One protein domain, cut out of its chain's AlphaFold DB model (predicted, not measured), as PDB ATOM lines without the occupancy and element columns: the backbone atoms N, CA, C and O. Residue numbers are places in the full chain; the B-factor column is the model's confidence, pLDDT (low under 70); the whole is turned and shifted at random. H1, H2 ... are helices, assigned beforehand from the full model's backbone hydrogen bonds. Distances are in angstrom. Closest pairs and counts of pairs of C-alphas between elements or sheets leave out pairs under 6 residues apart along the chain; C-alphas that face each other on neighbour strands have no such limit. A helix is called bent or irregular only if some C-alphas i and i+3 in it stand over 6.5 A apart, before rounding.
ATOM      1  N   PHE A  77      -1.386  48.587  23.529       93.62
ATOM      2  CA  PHE A  77      -1.323  48.265  24.950       93.62
ATOM      3  C   PHE A  77      -2.417  47.267  25.346       93.62
ATOM      4  O   PHE A  77      -2.157  46.280  26.031       93.62
ATOM      5  N   TRP A  78      -3.640  47.486  24.865       93.94
ATOM      6  CA  TRP A  78      -4.776  46.636  25.201       93.94
ATOM      7  C   TRP A  78      -4.627  45.198  24.679       93.94
ATOM      8  O   TRP A  78      -4.944  44.246  25.398       93.94
ATOM      9  N   VAL A  79      -4.105  45.024  23.460       94.12
ATOM     10  CA  VAL A  79      -3.812  43.705  22.879       94.12
ATOM     11  C   VAL A  79      -2.691  43.009  23.650       94.12
ATOM     12  O   VAL A  79      -2.834  41.832  23.972       94.12
ATOM     13  N   GLU A  80      -1.612  43.707  24.008       93.81
ATOM     14  CA  GLU A  80      -0.524  43.120  24.806       93.81
ATOM     15  C   GLU A  80      -1.004  42.595  26.163       93.81
ATOM     16  O   GLU A  80      -0.669  41.474  26.551       93.81
ATOM     17  N   GLU A  81      -1.825  43.369  26.875       93.06
ATOM     18  CA  GLU A  81      -2.379  42.940  28.160       93.06
ATOM     19  C   GLU A  81      -3.320  41.736  28.021       93.06
ATOM     20  O   GLU A  81      -3.325  40.846  28.876       93.06
ATOM     21  N   ASN A  82      -4.053  41.650  26.909       92.06
ATOM     22  CA  ASN A  82      -4.861  40.478  26.570       92.06
ATOM     23  C   ASN A  82      -3.999  39.241  26.262       92.06
ATOM     24  O   ASN A  82      -4.298  38.147  26.739       92.06
ATOM     25  N   LEU A  83      -2.889  39.391  25.536       91.88
ATOM     26  CA  LEU A  83      -1.958  38.284  25.285       91.88
ATOM     27  C   LEU A  83      -1.341  37.767  26.595       91.88
ATOM     28  O   LEU A  83      -1.286  36.556  26.817       91.88
ATOM     29  N   LYS A  84      -0.956  38.661  27.514       91.25
ATOM     30  CA  LYS A  84      -0.500  38.277  28.863       91.25
ATOM     31  C   LYS A  84      -1.597  37.571  29.657       91.25
ATOM     32  O   LYS A  84      -1.318  36.594  30.349       91.25
ATOM     33  N   PHE A  85      -2.842  38.035  29.557       86.88
ATOM     34  CA  PHE A  85      -3.991  37.381  30.190       86.88
ATOM     35  C   PHE A  85      -4.188  35.945  29.688       86.88
ATOM     36  O   PHE A  85      -4.417  35.050  30.501       86.88
ATOM     37  N   LEU A  86      -3.979  35.703  28.392       85.00
ATOM     38  CA  LEU A  86      -3.962  34.361  27.803       85.00
ATOM     39  C   LEU A  86      -2.720  33.530  28.168       85.00
ATOM     40  O   LEU A  86      -2.658  32.352  27.813       85.00
ATOM     41  N   GLY A  87      -1.737  34.084  28.881       85.75
ATOM     42  CA  GLY A  87      -0.473  33.409  29.193       85.75
ATOM     43  C   GLY A  87       0.443  33.264  27.975       85.75
ATOM     44  O   GLY A  87       1.115  32.246  27.830       85.75
ATOM     45  N   PHE A  88       0.412  34.245  27.069       89.38
ATOM     46  CA  PHE A  88       1.278  34.353  25.892       89.38
ATOM     47  C   PHE A  88       2.396  35.389  26.099       89.38
ATOM     48  O   PHE A  88       2.822  36.074  25.173       89.38
ATOM     49  N   ASP A  89       2.902  35.494  27.324       86.12
ATOM     50  CA  ASP A  89       4.010  36.367  27.736       86.12
ATOM     51  C   ASP A  89       5.365  36.002  27.098       86.12
ATOM     52  O   ASP A  89       6.350  36.718  27.243       86.12
ATOM     53  N   PHE A  90       5.410  34.902  26.352       89.69
ATOM     54  CA  PHE A  90       6.599  34.385  25.686       89.69
ATOM     55  C   PHE A  90       6.686  34.676  24.190       89.69
ATOM     56  O   PHE A  90       7.600  34.172  23.529       89.69
ATOM     57  N   LEU A  91       5.702  35.381  23.637       92.75
ATOM     58  CA  LEU A  91       5.672  35.674  22.213       92.75
ATOM     59  C   LEU A  91       6.825  36.577  21.805       92.75
ATOM     60  O   LEU A  91       7.197  37.521  22.501       92.75
ATOM     61  N   GLU A  92       7.368  36.287  20.632       93.62
ATOM     62  CA  GLU A  92       8.406  37.107  20.028       93.62
ATOM     63  C   GLU A  92       7.781  38.396  19.478       93.62
ATOM     64  O   GLU A  92       6.620  38.417  19.057       93.62
ATOM     65  N   LYS A  93       8.550  39.491  19.463       93.88
ATOM     66  CA  LYS A  93       8.038  40.826  19.111       93.88
ATOM     67  C   LYS A  93       7.312  40.855  17.760       93.88
ATOM     68  O   LYS A  93       6.252  41.460  17.666       93.88
ATOM     69  N   TYR A  94       7.830  40.160  16.742       94.62
ATOM     70  CA  TYR A  94       7.177  40.124  15.428       94.62
ATOM     71  C   TYR A  94       5.802  39.440  15.469       94.62
ATOM     72  O   TYR A  94       4.909  39.870  14.750       94.62
ATOM     73  N   GLN A  95       5.604  38.424  16.323       94.12
ATOM     74  CA  GLN A  95       4.310  37.745  16.474       94.12
ATOM     75  C   GLN A  95       3.293  38.688  17.121       94.12
ATOM     76  O   GLN A  95       2.141  38.756  16.699       94.12
ATOM     77  N   ILE A  96       3.732  39.445  18.130       95.06
ATOM     78  CA  ILE A  96       2.907  40.456  18.798       95.06
ATOM     79  C   ILE A  96       2.528  41.566  17.810       95.06
ATOM     80  O   ILE A  96       1.362  41.954  17.739       95.06
ATOM     81  N   ASP A  97       3.493  42.066  17.037       95.38
ATOM     82  CA  ASP A  97       3.271  43.127  16.054       95.38
ATOM     83  C   ASP A  97       2.342  42.662  14.919       95.38
ATOM     84  O   ASP A  97       1.453  43.409  14.509       95.38
ATOM     85  N   GLU A  98       2.470  41.413  14.466       94.62
ATOM     86  CA  GLU A  98       1.560  40.816  13.486       94.62
ATOM     87  C   GLU A  98       0.119  40.746  14.022       94.62
ATOM     88  O   GLU A  98      -0.804  41.221  13.358       94.62
ATOM     89  N   ILE A  99      -0.077  40.259  15.254       94.88
ATOM     90  CA  ILE A  99      -1.395  40.224  15.910       94.88
ATOM     91  C   ILE A  99      -1.984  41.637  16.029       94.88
ATOM     92  O   ILE A  99      -3.135  41.863  15.648       94.88
ATOM     93  N   LYS A 100      -1.206  42.618  16.502       95.38
ATOM     94  CA  LYS A 100      -1.656  44.018  16.613       95.38
ATOM     95  C   LYS A 100      -2.088  44.602  15.272       95.38
ATOM     96  O   LYS A 100      -3.070  45.339  15.226       95.38
ATOM     97  N   ASN A 101      -1.381  44.282  14.189       95.00
ATOM     98  CA  ASN A 101      -1.721  44.776  12.857       95.00
ATOM     99  C   ASN A 101      -3.085  44.259  12.381       95.00
ATOM    100  O   ASN A 101      -3.837  45.034  11.794       95.00
ATOM    101  N   PHE A 102      -3.449  43.009  12.696       94.00
ATOM    102  CA  PHE A 102      -4.809  42.516  12.449       94.00
ATOM    103  C   PHE A 102      -5.856  43.307  13.241       94.00
ATOM    104  O   PHE A 102      -6.851  43.747  12.676       94.00
ATOM    105  N   PHE A 103      -5.619  43.540  14.535       93.06
ATOM    106  CA  PHE A 103      -6.559  44.260  15.404       93.06
ATOM    107  C   PHE A 103      -6.714  45.750  15.066       93.06
ATOM    108  O   PHE A 103      -7.773  46.324  15.309       93.06
ATOM    109  N   LYS A 104      -5.681  46.384  14.501       93.06
ATOM    110  CA  LYS A 104      -5.735  47.778  14.029       93.06
ATOM    111  C   LYS A 104      -6.559  47.953  12.760       93.06
ATOM    112  O   LYS A 104      -7.022  49.063  12.492       93.06
ATOM    113  N   ASP A 105      -6.738  46.895  11.978       94.25
ATOM    114  CA  ASP A 105      -7.663  46.934  10.859       94.25
ATOM    115  C   ASP A 105      -9.102  46.973  11.384       94.25
ATOM    116  O   ASP A 105      -9.644  45.994  11.900       94.25
ATOM    117  N   LYS A 106      -9.732  48.134  11.210       92.62
ATOM    118  CA  LYS A 106     -11.081  48.408  11.697       92.62
ATOM    119  C   LYS A 106     -12.120  47.438  11.135       92.62
ATOM    120  O   LYS A 106     -12.998  47.012  11.883       92.62
ATOM    121  N   LYS A 107     -12.047  47.081   9.848       94.50
ATOM    122  CA  LYS A 107     -13.031  46.179   9.230       94.50
ATOM    123  C   LYS A 107     -12.826  44.760   9.735       94.50
ATOM    124  O   LYS A 107     -13.793  44.126  10.153       94.50
ATOM    125  N   PHE A 108     -11.574  44.308   9.790       93.88
ATOM    126  CA  PHE A 108     -11.242  43.003  10.359       93.88
ATOM    127  C   PHE A 108     -11.732  42.876  11.806       93.88
ATOM    128  O   PHE A 108     -12.352  41.875  12.173       93.88
ATOM    129  N   PHE A 109     -11.492  43.906  12.619       93.56
ATOM    130  CA  PHE A 109     -11.891  43.918  14.018       93.56
ATOM    131  C   PHE A 109     -13.410  43.922  14.199       93.56
ATOM    132  O   PHE A 109     -13.925  43.164  15.019       93.56
ATOM    133  N   VAL A 110     -14.139  44.722  13.414       93.44
ATOM    134  CA  VAL A 110     -15.610  44.763  13.447       93.44
ATOM    135  C   VAL A 110     -16.211  43.420  13.051       93.44
ATOM    136  O   VAL A 110     -17.056  42.903  13.779       93.44
ATOM    137  N   ILE A 111     -15.759  42.829  11.943       91.12
ATOM    138  CA  ILE A 111     -16.254  41.522  11.498       91.12
ATOM    139  C   ILE A 111     -15.937  40.457  12.560       91.12
ATOM    140  O   ILE A 111     -16.820  39.691  12.944       91.12
ATOM    141  N   SER A 112     -14.719  40.457  13.115       89.31
ATOM    142  CA  SER A 112     -14.346  39.555  14.216       89.31
ATOM    143  C   SER A 112     -15.251  39.723  15.436       89.31
ATOM    144  O   SER A 112     -15.725  38.734  15.985       89.31
ATOM    145  N   PHE A 113     -15.526  40.964  15.844       89.12
ATOM    146  CA  PHE A 113     -16.420  41.272  16.959       89.12
ATOM    147  C   PHE A 113     -17.830  40.714  16.735       89.12
ATOM    148  O   PHE A 113     -18.366  40.057  17.629       89.12
ATOM    149  N   LEU A 114     -18.410  40.909  15.546       86.44
ATOM    150  CA  LEU A 114     -19.726  40.354  15.213       86.44
ATOM    151  C   LEU A 114     -19.730  38.835  15.358       86.44
ATOM    152  O   LEU A 114     -20.619  38.281  16.000       86.44
ATOM    153  N   PHE A 115     -18.701  38.168  14.840       80.38
ATOM    154  CA  PHE A 115     -18.581  36.723  14.970       80.38
ATOM    155  C   PHE A 115     -18.270  36.253  16.390       80.38
ATOM    156  O   PHE A 115     -18.498  35.090  16.661       80.38
ATOM    157  N   THR A 116     -17.842  37.106  17.323       78.75
ATOM    158  CA  THR A 116     -17.815  36.736  18.752       78.75
ATOM    159  C   THR A 116     -19.165  36.904  19.454       78.75
ATOM    160  O   THR A 116     -19.333  36.422  20.574       78.75
ATOM    161  N   ASN A 117     -20.135  37.580  18.833       77.19
ATOM    162  CA  ASN A 117     -21.409  37.911  19.457       77.19
ATOM    163  C   ASN A 117     -22.431  36.774  19.319       77.19
ATOM    164  O   ASN A 117     -22.818  36.386  18.213       77.19
ATOM    165  N   SER A 118     -22.934  36.287  20.452       70.56
ATOM    166  CA  SER A 118     -23.857  35.155  20.486       70.56
ATOM    167  C   SER A 118     -25.246  35.434  19.922       70.56
ATOM    168  O   SER A 118     -25.922  34.499  19.503       70.56
ATOM    169  N   ASN A 119     -25.653  36.699  19.810       75.19
ATOM    170  CA  ASN A 119     -26.909  37.072  19.158       75.19
ATOM    171  C   ASN A 119     -26.791  37.130  17.632       75.19
ATOM    172  O   ASN A 119     -27.805  37.030  16.936       75.19
ATOM    173  N   PHE A 120     -25.579  37.329  17.109       79.44
ATOM    174  CA  PHE A 120     -25.343  37.469  15.676       79.44
ATOM    175  C   PHE A 120     -25.186  36.111  14.994       79.44
ATOM    176  O   PHE A 120     -25.873  35.838  14.010       79.44
ATOM    177  N   ILE A 121     -24.331  35.240  15.538       74.25
ATOM    178  CA  ILE A 121     -23.971  33.956  14.915       74.25
ATOM    179  C   ILE A 121     -25.208  33.111  14.551       74.25
ATOM    180  O   ILE A 121     -25.303  32.704  13.390       74.25
ATOM    181  N   PRO A 122     -26.184  32.859  15.452       71.19
ATOM    182  CA  PRO A 122     -27.321  32.001  15.123       71.19
ATOM    183  C   PRO A 122     -28.201  32.599  14.019       71.19
ATOM    184  O   PRO A 122     -28.708  31.875  13.165       71.19
ATOM    185  N   LYS A 123     -28.352  33.931  13.999       73.56
ATOM    186  CA  LYS A 123     -29.110  34.639  12.956       73.56
ATOM    187  C   LYS A 123     -28.400  34.587  11.609       73.56
ATOM    188  O   LYS A 123     -29.056  34.456  10.578       73.56
ATOM    189  N   PHE A 124     -27.073  34.710  11.619       75.12
ATOM    190  CA  PHE A 124     -26.266  34.746  10.409       75.12
ATOM    191  C   PHE A 124     -26.281  33.396   9.686       75.12
ATOM    192  O   PHE A 124     -26.571  33.348   8.490       75.12
ATOM    193  N   PHE A 125     -26.062  32.293  10.408       67.06
ATOM    194  CA  PHE A 125     -25.899  30.977   9.787       67.06
ATOM    195  C   PHE A 125     -27.199  30.253   9.427       67.06
ATOM    196  O   PHE A 125     -27.096  29.260   8.703       67.06
ATOM    197  N   LYS A 126     -28.370  30.771   9.851       57.62
ATOM    198  CA  LYS A 126     -29.759  30.305   9.595       57.62
ATOM    199  C   LYS A 126     -30.083  28.848   9.975       57.62
ATOM    200  O   LYS A 126     -31.208  28.576  10.380       57.62
ATOM    201  N   ASP A 127     -29.122  27.939   9.892       51.72
ATOM    202  CA  ASP A 127     -29.196  26.559  10.343       51.72
ATOM    203  C   ASP A 127     -28.823  26.487  11.824       51.72
ATOM    204  O   ASP A 127     -27.836  27.085  12.263       51.72
ATOM    205  N   VAL A 128     -29.581  25.704  12.592       47.41
ATOM    206  CA  VAL A 128     -29.147  25.256  13.917       47.41
ATOM    207  C   VAL A 128     -27.790  24.587  13.716       47.41
ATOM    208  O   VAL A 128     -27.716  23.553  13.047       47.41
ATOM    209  N   LEU A 129     -26.718  25.193  14.239       50.44
ATOM    210  CA  LEU A 129     -25.399  24.562  14.287       50.44
ATOM    211  C   LEU A 129     -25.617  23.139  14.797       50.44
ATOM    212  O   LEU A 129     -26.202  22.963  15.868       50.44
ATOM    213  N   LYS A 130     -25.263  22.121  14.002       48.59
ATOM    214  CA  LYS A 130     -25.447  20.731  14.424       48.59
ATOM    215  C   LYS A 130     -24.591  20.545  15.673       48.59
ATOM    216  O   LYS A 130     -23.376  20.448  15.583       48.59
ATOM    217  N   ILE A 131     -25.256  20.503  16.826       44.31
ATOM    218  CA  ILE A 131     -24.703  20.572  18.192       44.31
ATOM    219  C   ILE A 131     -23.601  19.514  18.460       44.31
ATOM    220  O   ILE A 131     -22.868  19.620  19.438       44.31
ATOM    221  N   GLY A 132     -23.446  18.517  17.582       43.91
ATOM    222  CA  GLY A 132     -22.525  17.390  17.724       43.91
ATOM    223  C   GLY A 132     -21.031  17.680  17.527       43.91
ATOM    224  O   GLY A 132     -20.240  17.015  18.185       43.91
ATOM    225  N   ASP A 133     -20.634  18.663  16.708       49.16
ATOM    226  CA  ASP A 133     -19.203  18.929  16.422       49.16
ATOM    227  C   ASP A 133     -18.644  20.168  17.157       49.16
ATOM    228  O   ASP A 133     -17.432  20.382  17.212       49.16
ATOM    229  N   ASP A 134     -19.520  20.953  17.800       57.44
ATOM    230  CA  ASP A 134     -19.246  22.354  18.156       57.44
ATOM    231  C   ASP A 134     -19.409  22.649  19.661       57.44
ATOM    232  O   ASP A 134     -19.561  23.797  20.076       57.44
ATOM    233  N   LEU A 135     -19.373  21.631  20.528       53.38
ATOM    234  CA  LEU A 135     -19.567  21.819  21.974       53.38
ATOM    235  C   LEU A 135     -18.534  22.785  22.586       53.38
ATOM    236  O   LEU A 135     -18.888  23.629  23.403       53.38
ATOM    237  N   GLN A 136     -17.269  22.720  22.152       57.16
ATOM    238  CA  GLN A 136     -16.232  23.671  22.583       57.16
ATOM    239  C   GLN A 136     -16.560  25.105  22.143       57.16
ATOM    240  O   GLN A 136     -16.335  26.050  22.892       57.16
ATOM    241  N   PHE A 137     -17.147  25.264  20.957       57.53
ATOM    242  CA  PHE A 137     -17.579  26.545  20.412       57.53
ATOM    243  C   PHE A 137     -18.766  27.133  21.194       57.53
ATOM    244  O   PHE A 137     -18.721  28.298  21.585       57.53
ATOM    245  N   LEU A 138     -19.778  26.321  21.512       55.47
ATOM    246  CA  LEU A 138     -20.921  26.738  22.333       55.47
ATOM    247  C   LEU A 138     -20.512  27.050  23.780       55.47
ATOM    248  O   LEU A 138     -21.015  28.007  24.359       55.47
ATOM    249  N   LEU A 139     -19.560  26.304  24.347       58.25
ATOM    250  CA  LEU A 139     -18.990  26.596  25.666       58.25
ATOM    251  C   LEU A 139     -18.220  27.923  25.672       58.25
ATOM    252  O   LEU A 139     -18.363  28.703  26.606       58.25
ATOM    253  N   LEU A 140     -17.447  28.217  24.624       59.59
ATOM    254  CA  LEU A 140     -16.749  29.499  24.477       59.59
ATOM    255  C   LEU A 140     -17.717  30.674  24.297       59.59
ATOM    256  O   LEU A 140     -17.498  31.738  24.876       59.59
ATOM    257  N   MET A 141     -18.803  30.480  23.545       57.25
ATOM    258  CA  MET A 141     -19.882  31.464  23.429       57.25
ATOM    259  C   MET A 141     -20.591  31.690  24.764       57.25
ATOM    260  O   MET A 141     -20.793  32.834  25.153       57.25
ATOM    261  N   HIS A 142     -20.907  30.623  25.495       54.50
ATOM    262  CA  HIS A 142     -21.540  30.718  26.806       54.50
ATOM    263  C   HIS A 142     -20.627  31.403  27.835       54.50
ATOM    264  O   HIS A 142     -21.080  32.224  28.624       54.50
ATOM    265  N   LEU A 143     -19.314  31.158  27.782       54.16
ATOM    266  CA  LEU A 143     -18.330  31.876  28.601       54.16
ATOM    267  C   LEU A 143     -18.211  33.365  28.227       54.16
ATOM    268  O   LEU A 143     -17.904  34.173  29.099       54.16
ATOM    269  N   ASN A 144     -18.469  33.737  26.967       55.38
ATOM    270  CA  ASN A 144     -18.573  35.137  26.533       55.38
ATOM    271  C   ASN A 144     -19.911  35.784  26.963       55.38
ATOM    272  O   ASN A 144     -19.965  36.981  27.237       55.38
ATOM    273  N   GLU A 145     -20.991  35.000  27.051       52.09
ATOM    274  CA  GLU A 145     -22.304  35.438  27.553       52.09
ATOM    275  C   GLU A 145     -22.340  35.629  29.071       52.09
ATOM    276  O   GLU A 145     -23.027  36.536  29.545       52.09
ATOM    277  N   ILE A 146     -21.609  34.804  29.833       47.66
ATOM    278  CA  ILE A 146     -21.640  34.830  31.304       47.66
ATOM    279  C   ILE A 146     -21.142  36.161  31.878       47.66
ATOM    280  O   ILE A 146     -21.528  36.511  32.982       47.66
ATOM    281  N   GLU A 147     -20.402  36.962  31.123       50.03
ATOM    282  CA  GLU A 147     -20.173  38.377  31.404       50.03
ATOM    283  C   GLU A 147     -19.581  38.960  30.124       50.03
ATOM    284  O   GLU A 147     -18.471  38.574  29.769       50.03
ATOM    285  N   ALA A 148     -20.284  39.863  29.424       60.22
ATOM    286  CA  ALA A 148     -19.758  40.590  28.261       60.22
ATOM    287  C   ALA A 148     -18.563  41.465  28.682       60.22
ATOM    288  O   ALA A 148     -18.651  42.687  28.846       60.22
ATOM    289  N   ASN A 149     -17.441  40.808  28.949       78.19
ATOM    290  CA  ASN A 149     -16.257  41.379  29.528       78.19
ATOM    291  C   ASN A 149     -15.463  41.983  28.388       78.19
ATOM    292  O   ASN A 149     -14.492  41.416  27.888       78.19
ATOM    293  N   PHE A 150     -15.903  43.165  27.969       86.75
ATOM    294  CA  PHE A 150     -15.264  43.894  26.887       86.75
ATOM    295  C   PHE A 150     -13.799  44.222  27.188       86.75
ATOM    296  O   PHE A 150     -13.087  44.555  26.255       86.75
ATOM    297  N   ALA A 151     -13.300  44.064  28.422       88.50
ATOM    298  CA  ALA A 151     -11.865  44.129  28.707       88.50
ATOM    299  C   ALA A 151     -11.067  43.027  27.982       88.50
ATOM    300  O   ALA A 151      -9.926  43.260  27.575       88.50
ATOM    301  N   CYS A 152     -11.683  41.856  27.792       88.31
ATOM    302  CA  CYS A 152     -11.090  40.646  27.224       88.31
ATOM    303  C   CYS A 152     -11.388  40.451  25.728       88.31
ATOM    304  O   CYS A 152     -11.085  39.390  25.184       88.31
ATOM    305  N   LEU A 153     -11.997  41.428  25.046       89.00
ATOM    306  CA  LEU A 153     -12.468  41.245  23.667       89.00
ATOM    307  C   LEU A 153     -11.375  40.737  22.692       89.00
ATOM    308  O   LEU A 153     -11.664  39.804  21.942       89.00
ATOM    309  N   PRO A 154     -10.118  41.231  22.710       91.56
ATOM    310  CA  PRO A 154      -9.054  40.671  21.882       91.56
ATOM    311  C   PRO A 154      -8.779  39.199  22.199       91.56
ATOM    312  O   PRO A 154      -8.602  38.399  21.284       91.56
ATOM    313  N   SER A 155      -8.797  38.821  23.483       88.38
ATOM    314  CA  SER A 155      -8.642  37.424  23.900       88.38
ATOM    315  C   SER A 155      -9.765  36.548  23.350       88.38
ATOM    316  O   SER A 155      -9.497  35.477  22.809       88.38
ATOM    317  N   TYR A 156     -11.012  37.015  23.439       84.12
ATOM    318  CA  TYR A 156     -12.167  36.290  22.914       84.12
ATOM    319  C   TYR A 156     -12.114  36.140  21.402       84.12
ATOM    320  O   TYR A 156     -12.357  35.044  20.910       84.12
ATOM    321  N   ILE A 157     -11.723  37.184  20.668       86.50
ATOM    322  CA  ILE A 157     -11.522  37.097  19.218       86.50
ATOM    323  C   ILE A 157     -10.455  36.043  18.895       86.50
ATOM    324  O   ILE A 157     -10.708  35.163  18.080       86.50
ATOM    325  N   LEU A 158      -9.293  36.067  19.555       86.44
ATOM    326  CA  LEU A 158      -8.217  35.101  19.290       86.44
ATOM    327  C   LEU A 158      -8.640  33.654  19.566       86.44
ATOM    328  O   LEU A 158      -8.358  32.768  18.761       86.44
ATOM    329  N   ILE A 159      -9.334  33.416  20.681       79.88
ATOM    330  CA  ILE A 159      -9.863  32.091  21.017       79.88
ATOM    331  C   ILE A 159     -10.935  31.680  19.999       79.88
ATOM    332  O   ILE A 159     -10.897  30.577  19.461       79.88
ATOM    333  N   PHE A 160     -11.868  32.572  19.677       77.25
ATOM    334  CA  PHE A 160     -12.942  32.284  18.733       77.25
ATOM    335  C   PHE A 160     -12.403  31.915  17.346       77.25
ATOM    336  O   PHE A 160     -12.817  30.915  16.762       77.25
ATOM    337  N   LEU A 161     -11.434  32.676  16.833       74.00
ATOM    338  CA  LEU A 161     -10.802  32.421  15.537       74.00
ATOM    339  C   LEU A 161     -10.055  31.082  15.475       74.00
ATOM    340  O   LEU A 161      -9.888  30.532  14.384       74.00
ATOM    341  N   GLN A 162      -9.608  30.564  16.620       72.81
ATOM    342  CA  GLN A 162      -8.951  29.264  16.721       72.81
ATOM    343  C   GLN A 162      -9.947  28.100  16.666       72.81
ATOM    344  O   GLN A 162      -9.675  27.092  16.016       72.81
ATOM    345  N   PHE A 163     -11.089  28.226  17.347       67.50
ATOM    346  CA  PHE A 163     -11.994  27.097  17.590       67.50
ATOM    347  C   PHE A 163     -13.285  27.122  16.769       67.50
ATOM    348  O   PHE A 163     -14.011  26.136  16.790       67.50
ATOM    349  N   SER A 164     -13.590  28.202  16.043       66.19
ATOM    350  CA  SER A 164     -14.877  28.360  15.359       66.19
ATOM    351  C   SER A 164     -14.946  27.649  13.995       66.19
ATOM    352  O   SER A 164     -14.267  28.049  13.041       66.19
ATOM    353  N   PRO A 165     -15.823  26.641  13.839       61.00
ATOM    354  CA  PRO A 165     -16.129  26.034  12.546       61.00
ATOM    355  C   PRO A 165     -17.056  26.908  11.698       61.00
ATOM    356  O   PRO A 165     -17.049  26.789  10.473       61.00
ATOM    357  N   ALA A 166     -17.782  27.844  12.313       60.56
ATOM    358  CA  ALA A 166     -18.643  28.801  11.625       60.56
ATOM    359  C   ALA A 166     -17.857  29.627  10.585       60.56
ATOM    360  O   ALA A 166     -18.326  29.892   9.480       60.56
ATOM    361  N   LEU A 167     -16.593  29.928  10.887       65.06
ATOM    362  CA  LEU A 167     -15.691  30.626   9.973       65.06
ATOM    363  C   LEU A 167     -15.253  29.754   8.785       65.06
ATOM    364  O   LEU A 167     -15.034  30.267   7.694       65.06
ATOM    365  N   LYS A 168     -15.181  28.425   8.954       65.00
ATOM    366  CA  LYS A 168     -14.936  27.497   7.833       65.00
ATOM    367  C   LYS A 168     -16.124  27.453   6.869       65.00
ATOM    368  O   LYS A 168     -15.914  27.196   5.689       65.00
ATOM    369  N   LYS A 169     -17.354  27.676   7.355       66.38
ATOM    370  CA  LYS A 169     -18.549  27.809   6.507       66.38
ATOM    371  C   LYS A 169     -18.504  29.122   5.720       66.38
ATOM    372  O   LYS A 169     -18.599  29.058   4.504       66.38
ATOM    373  N   LEU A 170     -18.192  30.250   6.368       68.88
ATOM    374  CA  LEU A 170     -17.986  31.534   5.676       68.88
ATOM    375  C   LEU A 170     -16.943  31.429   4.547       68.88
ATOM    376  O   LEU A 170     -17.184  31.908   3.446       68.88
ATOM    377  N   ALA A 171     -15.817  30.748   4.788       65.75
ATOM    378  CA  ALA A 171     -14.797  30.512   3.764       65.75
ATOM    379  C   ALA A 171     -15.338  29.772   2.527       65.75
ATOM    380  O   ALA A 171     -15.014  30.140   1.403       65.75
ATOM    381  N   LYS A 172     -16.177  28.748   2.736       67.56
ATOM    382  CA  LYS A 172     -16.828  27.986   1.658       67.56
ATOM    383  C   LYS A 172     -17.910  28.800   0.953       67.56
ATOM    384  O   LYS A 172     -18.072  28.685  -0.254       67.56
ATOM    385  N   ASP A 173     -18.650  29.611   1.701       66.12
ATOM    386  CA  ASP A 173     -19.733  30.433   1.162       66.12
ATOM    387  C   ASP A 173     -19.189  31.604   0.328       66.12
ATOM    388  O   ASP A 173     -19.817  31.982  -0.656       66.12
ATOM    389  N   ILE A 174     -17.985  32.112   0.635       65.31
ATOM    390  CA  ILE A 174     -17.263  33.091  -0.202       65.31
ATOM    391  C   ILE A 174     -16.973  32.544  -1.611       65.31
ATOM    392  O   ILE A 174     -16.893  33.319  -2.566       65.31
ATOM    393  N   GLU A 175     -16.829  31.226  -1.756       61.25
ATOM    394  CA  GLU A 175     -16.628  30.559  -3.048       61.25
ATOM    395  C   GLU A 175     -17.949  30.364  -3.830       61.25
ATOM    396  O   GLU A 175     -17.907  29.953  -4.987       61.25
ATOM    397  N   ASN A 176     -19.105  30.713  -3.241       63.44
ATOM    398  CA  ASN A 176     -20.449  30.620  -3.825       63.44
ATOM    399  C   ASN A 176     -21.125  32.007  -3.983       63.44
ATOM    400  O   ASN A 176     -20.704  33.010  -3.405       63.44
ATOM    401  N   ASP A 177     -22.239  32.073  -4.723       62.06
ATOM    402  CA  ASP A 177     -22.989  33.315  -5.020       62.06
ATOM    403  C   ASP A 177     -23.733  33.948  -3.814       62.06
ATOM    404  O   ASP A 177     -24.398  34.971  -3.957       62.06
ATOM    405  N   LEU A 178     -23.622  33.388  -2.603       68.12
ATOM    406  CA  LEU A 178     -24.358  33.842  -1.405       68.12
ATOM    407  C   LEU A 178     -23.745  35.075  -0.715       68.12
ATOM    408  O   LEU A 178     -24.345  35.653   0.193       68.12
ATOM    409  N   LEU A 179     -22.570  35.518  -1.167       77.00
ATOM    410  CA  LEU A 179     -21.783  36.553  -0.500       77.00
ATOM    411  C   LEU A 179     -22.457  37.938  -0.485       77.00
ATOM    412  O   LEU A 179     -22.229  38.724   0.432       77.00
ATOM    413  N   GLU A 180     -23.304  38.249  -1.468       79.38
ATOM    414  CA  GLU A 180     -24.040  39.523  -1.497       79.38
ATOM    415  C   GLU A 180     -25.088  39.612  -0.380       79.38
ATOM    416  O   GLU A 180     -25.221  40.656   0.266       79.38
ATOM    417  N   GLU A 181     -25.791  38.514  -0.089       80.88
ATOM    418  CA  GLU A 181     -26.752  38.478   1.014       80.88
ATOM    419  C   GLU A 181     -26.065  38.632   2.371       80.88
ATOM    420  O   GLU A 181     -26.577  39.327   3.253       80.88
ATOM    421  N   ASP A 182     -24.903  38.006   2.543       81.12
ATOM    422  CA  ASP A 182     -24.135  38.076   3.783       81.12
ATOM    423  C   ASP A 182     -23.613  39.492   4.042       81.12
ATOM    424  O   ASP A 182     -23.717  39.997   5.164       81.12
ATOM    425  N   VAL A 183     -23.140  40.176   2.992       88.19
ATOM    426  CA  VAL A 183     -22.766  41.596   3.052       88.19
ATOM    427  C   VAL A 183     -23.951  42.451   3.504       88.19
ATOM    428  O   VAL A 183     -23.794  43.301   4.388       88.19
ATOM    429  N   LEU A 184     -25.141  42.233   2.938       87.19
ATOM    430  CA  LEU A 184     -26.340  42.976   3.329       87.19
ATOM    431  C   LEU A 184     -26.692  42.734   4.799       87.19
ATOM    432  O   LEU A 184     -26.893  43.696   5.538       87.19
ATOM    433  N   ARG A 185     -26.693  41.473   5.253       86.50
ATOM    434  CA  ARG A 185     -26.996  41.119   6.651       86.50
ATOM    435  C   ARG A 185     -25.999  41.727   7.635       86.50
ATOM    436  O   ARG A 185     -26.421  42.251   8.662       86.50
ATOM    437  N   ILE A 186     -24.702  41.688   7.326       90.06
ATOM    438  CA  ILE A 186     -23.650  42.268   8.176       90.06
ATOM    439  C   ILE A 186     -23.838  43.778   8.314       90.06
ATOM    440  O   ILE A 186     -23.839  44.299   9.429       90.06
ATOM    441  N   ASN A 187     -24.028  44.490   7.201       92.75
ATOM    442  CA  ASN A 187     -24.210  45.941   7.245       92.75
ATOM    443  C   ASN A 187     -25.511  46.337   7.960       92.75
ATOM    444  O   ASN A 187     -25.520  47.304   8.725       92.75
ATOM    445  N   ASP A 188     -26.591  45.577   7.760       91.12
ATOM    446  CA  ASP A 188     -27.852  45.771   8.474       91.12
ATOM    447  C   ASP A 188     -27.692  45.585   9.983       91.12
ATOM    448  O   ASP A 188     -28.182  46.406  10.759       91.12
ATOM    449  N   GLU A 189     -26.988  44.533  10.399       90.94
ATOM    450  CA  GLU A 189     -26.714  44.251  11.804       90.94
ATOM    451  C   GLU A 189     -25.883  45.378  12.443       90.94
ATOM    452  O   GLU A 189     -26.261  45.891  13.500       90.94
ATOM    453  N   ILE A 190     -24.796  45.816  11.790       92.38
ATOM    454  CA  ILE A 190     -23.953  46.935  12.252       92.38
ATOM    455  C   ILE A 190     -24.810  48.185  12.462       92.38
ATOM    456  O   ILE A 190     -24.791  48.784  13.539       92.38
ATOM    457  N   LYS A 191     -25.607  48.552  11.455       91.00
ATOM    458  CA  LYS A 191     -26.418  49.772  11.477       91.00
ATOM    459  C   LYS A 191     -27.529  49.730  12.526       91.00
ATOM    460  O   LYS A 191     -27.817  50.756  13.139       91.00
ATOM    461  N   LYS A 192     -28.189  48.581  12.695       90.19
ATOM    462  CA  LYS A 192     -29.368  48.447  13.567       90.19
ATOM    463  C   LYS A 192     -28.989  48.229  15.030       90.19
ATOM    464  O   LYS A 192     -29.621  48.824  15.898       90.19
ATOM    465  N   ASN A 193     -27.970  47.410  15.299       89.38
ATOM    466  CA  ASN A 193     -27.703  46.901  16.647       89.38
ATOM    467  C   ASN A 193     -26.412  47.446  17.276       89.38
ATOM    468  O   ASN A 193     -26.256  47.360  18.494       89.38
ATOM    469  N   TYR A 194     -25.511  48.052  16.495       90.81
ATOM    470  CA  TYR A 194     -24.204  48.513  16.982       90.81
ATOM    471  C   TYR A 194     -23.917  49.979  16.610       90.81
ATOM    472  O   TYR A 194     -22.958  50.266  15.892       90.81
ATOM    473  N   PRO A 195     -24.691  50.946  17.145       87.94
ATOM    474  CA  PRO A 195     -24.601  52.363  16.766       87.94
ATOM    475  C   PRO A 195     -23.256  53.033  17.105       87.94
ATOM    476  O   PRO A 195     -22.959  54.120  16.613       87.94
ATOM    477  N   PHE A 196     -22.429  52.402  17.941       90.38
ATOM    478  CA  PHE A 196     -21.073  52.855  18.261       90.38
ATOM    479  C   PHE A 196     -20.037  52.525  17.169       90.38
ATOM    480  O   PHE A 196     -18.940  53.093  17.173       90.38
ATOM    481  N   ILE A 197     -20.368  51.636  16.224       91.81
ATOM    482  CA  ILE A 197     -19.539  51.317  15.059       91.81
ATOM    483  C   ILE A 197     -19.878  52.309  13.945       91.81
ATOM    484  O   ILE A 197     -20.866  52.158  13.230       91.81
ATOM    485  N   LYS A 198     -19.049  53.343  13.797       84.06
ATOM    486  CA  LYS A 198     -19.260  54.412  12.809       84.06
ATOM    487  C   LYS A 198     -18.371  54.261  11.599       84.06
ATOM    488  O   LYS A 198     -17.260  53.752  11.724       84.06
ATOM    489  N   ASP A 199     -18.820  54.792  10.466       87.31
ATOM    490  CA  ASP A 199     -18.022  54.905   9.241       87.31
ATOM    491  C   ASP A 199     -17.428  53.559   8.798       87.31
ATOM    492  O   ASP A 199     -16.293  53.476   8.328       87.31
ATOM    493  N   VAL A 200     -18.181  52.478   9.018       92.31
ATOM    494  CA  VAL A 200     -17.841  51.134   8.558       92.31
ATOM    495  C   VAL A 200     -18.944  50.670   7.632       92.31
ATOM    496  O   VAL A 200     -20.104  50.582   8.020       92.31
ATOM    497  N   PHE A 201     -18.543  50.364   6.408       94.12
ATOM    498  CA  PHE A 201     -19.353  49.657   5.439       94.12
ATOM    499  C   PHE A 201     -18.523  48.480   4.938       94.12
ATOM    500  O   PHE A 201     -17.370  48.660   4.529       94.12
ATOM    501  N   ILE A 202     -19.086  47.282   5.050       94.44
ATOM    502  CA  ILE A 202     -18.430  46.038   4.659       94.44
ATOM    503  C   ILE A 202     -18.808  45.730   3.216       94.44
ATOM    504  O   ILE A 202     -19.986  45.737   2.868       94.44
ATOM    505  N   THR A 203     -17.812  45.477   2.378       92.62
ATOM    506  CA  THR A 203     -17.990  45.058   0.984       92.62
ATOM    507  C   THR A 203     -17.665  43.577   0.811       92.62
ATOM    508  O   THR A 203     -17.124  42.930   1.709       92.62
ATOM    509  N   LYS A 204     -17.951  43.045  -0.382       88.62
ATOM    510  CA  LYS A 204     -17.540  41.698  -0.792       88.62
ATOM    511  C   LYS A 204     -16.025  41.497  -0.655       88.62
ATOM    512  O   LYS A 204     -15.585  40.521  -0.053       88.62
ATOM    513  N   ASP A 205     -15.240  42.447  -1.156       90.06
ATOM    514  CA  ASP A 205     -13.776  42.378  -1.109       90.06
ATOM    515  C   ASP A 205     -13.244  42.409   0.324       90.06
ATOM    516  O   ASP A 205     -12.272  41.721   0.634       90.06
ATOM    517  N   ASP A 206     -13.915  43.135   1.223       92.25
ATOM    518  CA  ASP A 206     -13.548  43.159   2.639       92.25
ATOM    519  C   ASP A 206     -13.791  41.814   3.325       92.25
ATOM    520  O   ASP A 206     -13.014  41.442   4.199       92.25
ATOM    521  N   LEU A 207     -14.838  41.072   2.946       88.38
ATOM    522  CA  LEU A 207     -15.075  39.722   3.470       88.38
ATOM    523  C   LEU A 207     -14.036  38.725   2.950       88.38
ATOM    524  O   LEU A 207     -13.550  37.887   3.708       88.38
ATOM    525  N   ILE A 208     -13.638  38.854   1.682       87.06
ATOM    526  CA  ILE A 208     -12.560  38.047   1.096       87.06
ATOM    527  C   ILE A 208     -11.225  38.348   1.793       87.06
ATOM    528  O   ILE A 208     -10.470  37.436   2.134       87.06
ATOM    529  N   ASP A 209     -10.910  39.626   2.002       91.38
ATOM    530  CA  ASP A 209      -9.694  40.042   2.700       91.38
ATOM    531  C   ASP A 209      -9.720  39.644   4.182       91.38
ATOM    532  O   ASP A 209      -8.724  39.131   4.700       91.38
ATOM    533  N   PHE A 210     -10.875  39.778   4.840       91.38
ATOM    534  CA  PHE A 210     -11.106  39.270   6.188       91.38
ATOM    535  C   PHE A 210     -10.775  37.783   6.274       91.38
ATOM    536  O   PHE A 210      -9.993  37.398   7.140       91.38
ATOM    537  N   GLU A 211     -11.287  36.959   5.360       86.75
ATOM    538  CA  GLU A 211     -11.040  35.516   5.371       86.75
ATOM    539  C   GLU A 211      -9.553  35.184   5.175       86.75
ATOM    540  O   GLU A 211      -8.977  34.389   5.922       86.75
ATOM    541  N   LYS A 212      -8.869  35.867   4.249       88.88
ATOM    542  CA  LYS A 212      -7.413  35.716   4.062       88.88
ATOM    543  C   LYS A 212      -6.636  36.072   5.331       88.88
ATOM    544  O   LYS A 212      -5.700  35.362   5.710       88.88
ATOM    545  N   LYS A 213      -7.000  37.179   5.981       91.81
ATOM    546  CA  LYS A 213      -6.383  37.644   7.230       91.81
ATOM    547  C   LYS A 213      -6.643  36.673   8.375       91.81
ATOM    548  O   LYS A 213      -5.720  36.307   9.098       91.81
ATOM    549  N   ARG A 214      -7.877  36.193   8.476       88.69
ATOM    550  CA  ARG A 214      -8.331  35.214   9.455       88.69
ATOM    551  C   ARG A 214      -7.532  33.923   9.366       88.69
ATOM    552  O   ARG A 214      -6.990  33.502  10.376       88.69
ATOM    553  N   VAL A 215      -7.386  33.336   8.175       87.31
ATOM    554  CA  VAL A 215      -6.604  32.101   7.974       87.31
ATOM    555  C   VAL A 215      -5.151  32.281   8.426       87.31
ATOM    556  O   VAL A 215      -4.609  31.418   9.120       87.31
ATOM    557  N   LYS A 216      -4.520  33.412   8.084       90.81
ATOM    558  CA  LYS A 216      -3.157  33.729   8.545       90.81
ATOM    559  C   LYS A 216      -3.084  33.814  10.070       90.81
ATOM    560  O   LYS A 216      -2.230  33.161  10.668       90.81
ATOM    561  N   LEU A 217      -3.999  34.561  10.689       90.69
ATOM    562  CA  LEU A 217      -4.044  34.725  12.138       90.69
ATOM    563  C   LEU A 217      -4.337  33.401  12.856       90.69
ATOM    564  O   LEU A 217      -3.637  33.075  13.809       90.69
ATOM    565  N   THR A 218      -5.290  32.595  12.383       86.06
ATOM    566  CA  THR A 218      -5.590  31.264  12.939       86.06
ATOM    567  C   THR A 218      -4.353  30.363  12.906       86.06
ATOM    568  O   THR A 218      -4.027  29.740  13.911       86.06
ATOM    569  N   ASN A 219      -3.602  30.335  11.799       88.31
ATOM    570  CA  ASN A 219      -2.375  29.537  11.709       88.31
ATOM    571  C   ASN A 219      -1.288  30.002  12.689       88.31
ATOM    572  O   ASN A 219      -0.572  29.175  13.259       88.31
ATOM    573  N   LEU A 220      -1.145  31.316  12.884       90.94
ATOM    574  CA  LEU A 220      -0.231  31.876  13.880       90.94
ATOM    575  C   LEU A 220      -0.664  31.480  15.299       90.94
ATOM    576  O   LEU A 220       0.151  30.988  16.080       90.94
ATOM    577  N   VAL A 221      -1.947  31.654  15.616       86.81
ATOM    578  CA  VAL A 221      -2.531  31.369  16.931       86.81
ATOM    579  C   VAL A 221      -2.426  29.884  17.278       86.81
ATOM    580  O   VAL A 221      -1.983  29.565  18.380       86.81
ATOM    581  N   LEU A 222      -2.719  28.978  16.341       85.12
ATOM    582  CA  LEU A 222      -2.560  27.532  16.523       85.12
ATOM    583  C   LEU A 222      -1.141  27.180  16.998       85.12
ATOM    584  O   LEU A 222      -0.979  26.559  18.048       85.12
ATOM    585  N   LYS A 223      -0.110  27.662  16.291       88.94
ATOM    586  CA  LYS A 223       1.299  27.414  16.649       88.94
ATOM    587  C   LYS A 223       1.657  27.963  18.030       88.94
ATOM    588  O   LYS A 223       2.449  27.366  18.759       88.94
ATOM    589  N   ILE A 224       1.091  29.112  18.398       89.56
ATOM    590  CA  ILE A 224       1.290  29.723  19.717       89.56
ATOM    591  C   ILE A 224       0.679  28.845  20.816       89.56
ATOM    592  O   ILE A 224       1.339  28.585  21.825       89.56
ATOM    593  N   PHE A 225      -0.552  28.363  20.620       84.94
ATOM    594  CA  PHE A 225      -1.223  27.468  21.563       84.94
ATOM    595  C   PHE A 225      -0.477  26.139  21.714       84.94
ATOM    596  O   PHE A 225      -0.243  25.707  22.842       84.94
ATOM    597  N   GLU A 226      -0.031  25.528  20.616       86.50
ATOM    598  CA  GLU A 226       0.788  24.307  20.642       86.50
ATOM    599  C   GLU A 226       2.090  24.516  21.431       86.50
ATOM    600  O   GLU A 226       2.419  23.728  22.322       86.50
ATOM    601  N   LYS A 227       2.802  25.627  21.182       87.69
ATOM    602  CA  LYS A 227       4.020  25.992  21.927       87.69
ATOM    603  C   LYS A 227       3.733  26.189  23.417       87.69
ATOM    604  O   LYS A 227       4.551  25.794  24.249       87.69
ATOM    605  N   LYS A 228       2.585  26.775  23.773       85.56
ATOM    606  CA  LYS A 228       2.163  26.925  25.171       85.56
ATOM    607  C   LYS A 228       1.917  25.567  25.833       85.56
ATOM    608  O   LYS A 228       2.459  25.334  26.909       85.56
ATOM    609  N   LEU A 229       1.149  24.683  25.193       85.06
ATOM    610  CA  LEU A 229       0.856  23.344  25.717       85.06
ATOM    611  C   LEU A 229       2.143  22.552  25.961       85.06
ATOM    612  O   LEU A 229       2.342  22.038  27.057       85.06
ATOM    613  N   LEU A 230       3.065  22.554  24.993       86.31
ATOM    614  CA  LEU A 230       4.365  21.899  25.140       86.31
ATOM    615  C   LEU A 230       5.144  22.430  26.353       86.31
ATOM    616  O   LEU A 230       5.733  21.656  27.105       86.31
ATOM    617  N   ARG A 231       5.151  23.752  26.564       85.31
ATOM    618  CA  ARG A 231       5.817  24.357  27.725       85.31
ATOM    619  C   ARG A 231       5.190  23.930  29.045       85.31
ATOM    620  O   ARG A 231       5.942  23.630  29.967       85.31
ATOM    621  N   MET A 232       3.861  23.907  29.123       84.81
ATOM    622  CA  MET A 232       3.140  23.475  30.323       84.81
ATOM    623  C   MET A 232       3.465  22.015  30.654       84.81
ATOM    624  O   MET A 232       3.897  21.730  31.766       84.81
ATOM    625  N   SER A 233       3.406  21.115  29.669       82.94
ATOM    626  CA  SER A 233       3.764  19.704  29.872       82.94
ATOM    627  C   SER A 233       5.219  19.522  30.323       82.94
ATOM    628  O   SER A 233       5.512  18.692  31.179       82.94
ATOM    629  N   LEU A 234       6.158  20.313  29.791       85.56
ATOM    630  CA  LEU A 234       7.560  20.268  30.225       85.56
ATOM    631  C   LEU A 234       7.772  20.799  31.650       85.56
ATOM    632  O   LEU A 234       8.725  20.378  32.305       85.56
ATOM    633  N   GLN A 235       6.945  21.737  32.116       84.62
ATOM    634  CA  GLN A 235       6.987  22.234  33.494       84.62
ATOM    635  C   GLN A 235       6.473  21.173  34.468       84.62
ATOM    636  O   GLN A 235       7.185  20.848  35.413       84.62
ATOM    637  N   GLU A 236       5.334  20.545  34.171       80.12
ATOM    638  CA  GLU A 236       4.782  19.449  34.981       80.12
ATOM    639  C   GLU A 236       5.780  18.289  35.130       80.12
ATOM    640  O   GLU A 236       6.016  17.794  36.229       80.12
TER     641      GLU A 236
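Overview. This is residues 77 to 236 of the 241 residues of an uncharacterized protein of Candidatus Aenigmarchaeota archaeon (UniProt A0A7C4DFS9). One long helix, H9, runs along one side of a cluster of shorter, mostly crossed helices, and its last residues, 229 to 236, stick out. H6 lies near the middle, with H1, H3, H5 and H9 packed on it, and H8 meets H9 at a corner, residues 179 to 183 of H8 touching residues 204 to 207 of H9. The printed part has 160 residues with nine named helices, H1 to H9 in chain order, and no named strand; the class is all helix. It is compact, with a radius of gyration of the C-alphas of 16.1 A, and spans 49 by 37 by 32 A.

Arrangement. H1, residues 77 to 85, only just touches H2, residues 93 to 104, with 3 pairs of C-alphas within 8 A, the closest Val 79 and Lys 100 at 6.6 A. H3, residues 106 to 116, touches H6, residues 150 to 163, about perpendicular at 77 degrees, the closest C-alphas being Ser 112 and Ile 157, 6.2 A. H4, residues 121 to 125, is close to H3 but not clearly touching, Phe 115 and Ile 121 having the closest C-alphas, 6.1 A. H5, residues 135 to 145, and H6 form a helical hairpin at a shallow tilt of 10 degrees, opposite ways, with the C-alphas of Phe 137 and Phe 163 closest at 6.3 A. H6 also touches H1, with residues 152 to 155 alone; the C-alphas of Asn 82 and Ser 155 are closest, 5.5 A. H9, residues 204 to 236, touches H6 about perpendicular at 90 degrees, the C-alphas of Gln 162 and Thr 218 closest at 5.4 A. H7, residues 166 to 173, touches no helix. H8, residues 179 to 193, touches H9 at Val 183 and Lys 204, C-alphas 6.5 A apart. Every O i to N i+4 pair is within hydrogen-bond range but in H6, with 8 of 10.

Along the chain. H1 begins at C-alpha 77, (-1.323, 48.265, 24.950). H6 is irregular, C-alphas 151 and 154 being 8.2 A apart. H8 is 20.9 A long and H9 47.7 A, ending at C-alpha 236, (4.782, 19.449, 34.981).

Size, cuts and confidence. The C-alphas of Glu 180 and Glu 236, the farthest apart, are 50.6 A apart. The printed part has no cut and no long link. Its mean pLDDT is 80.4; residues 125 to 148 and 163 to 178 are under 70.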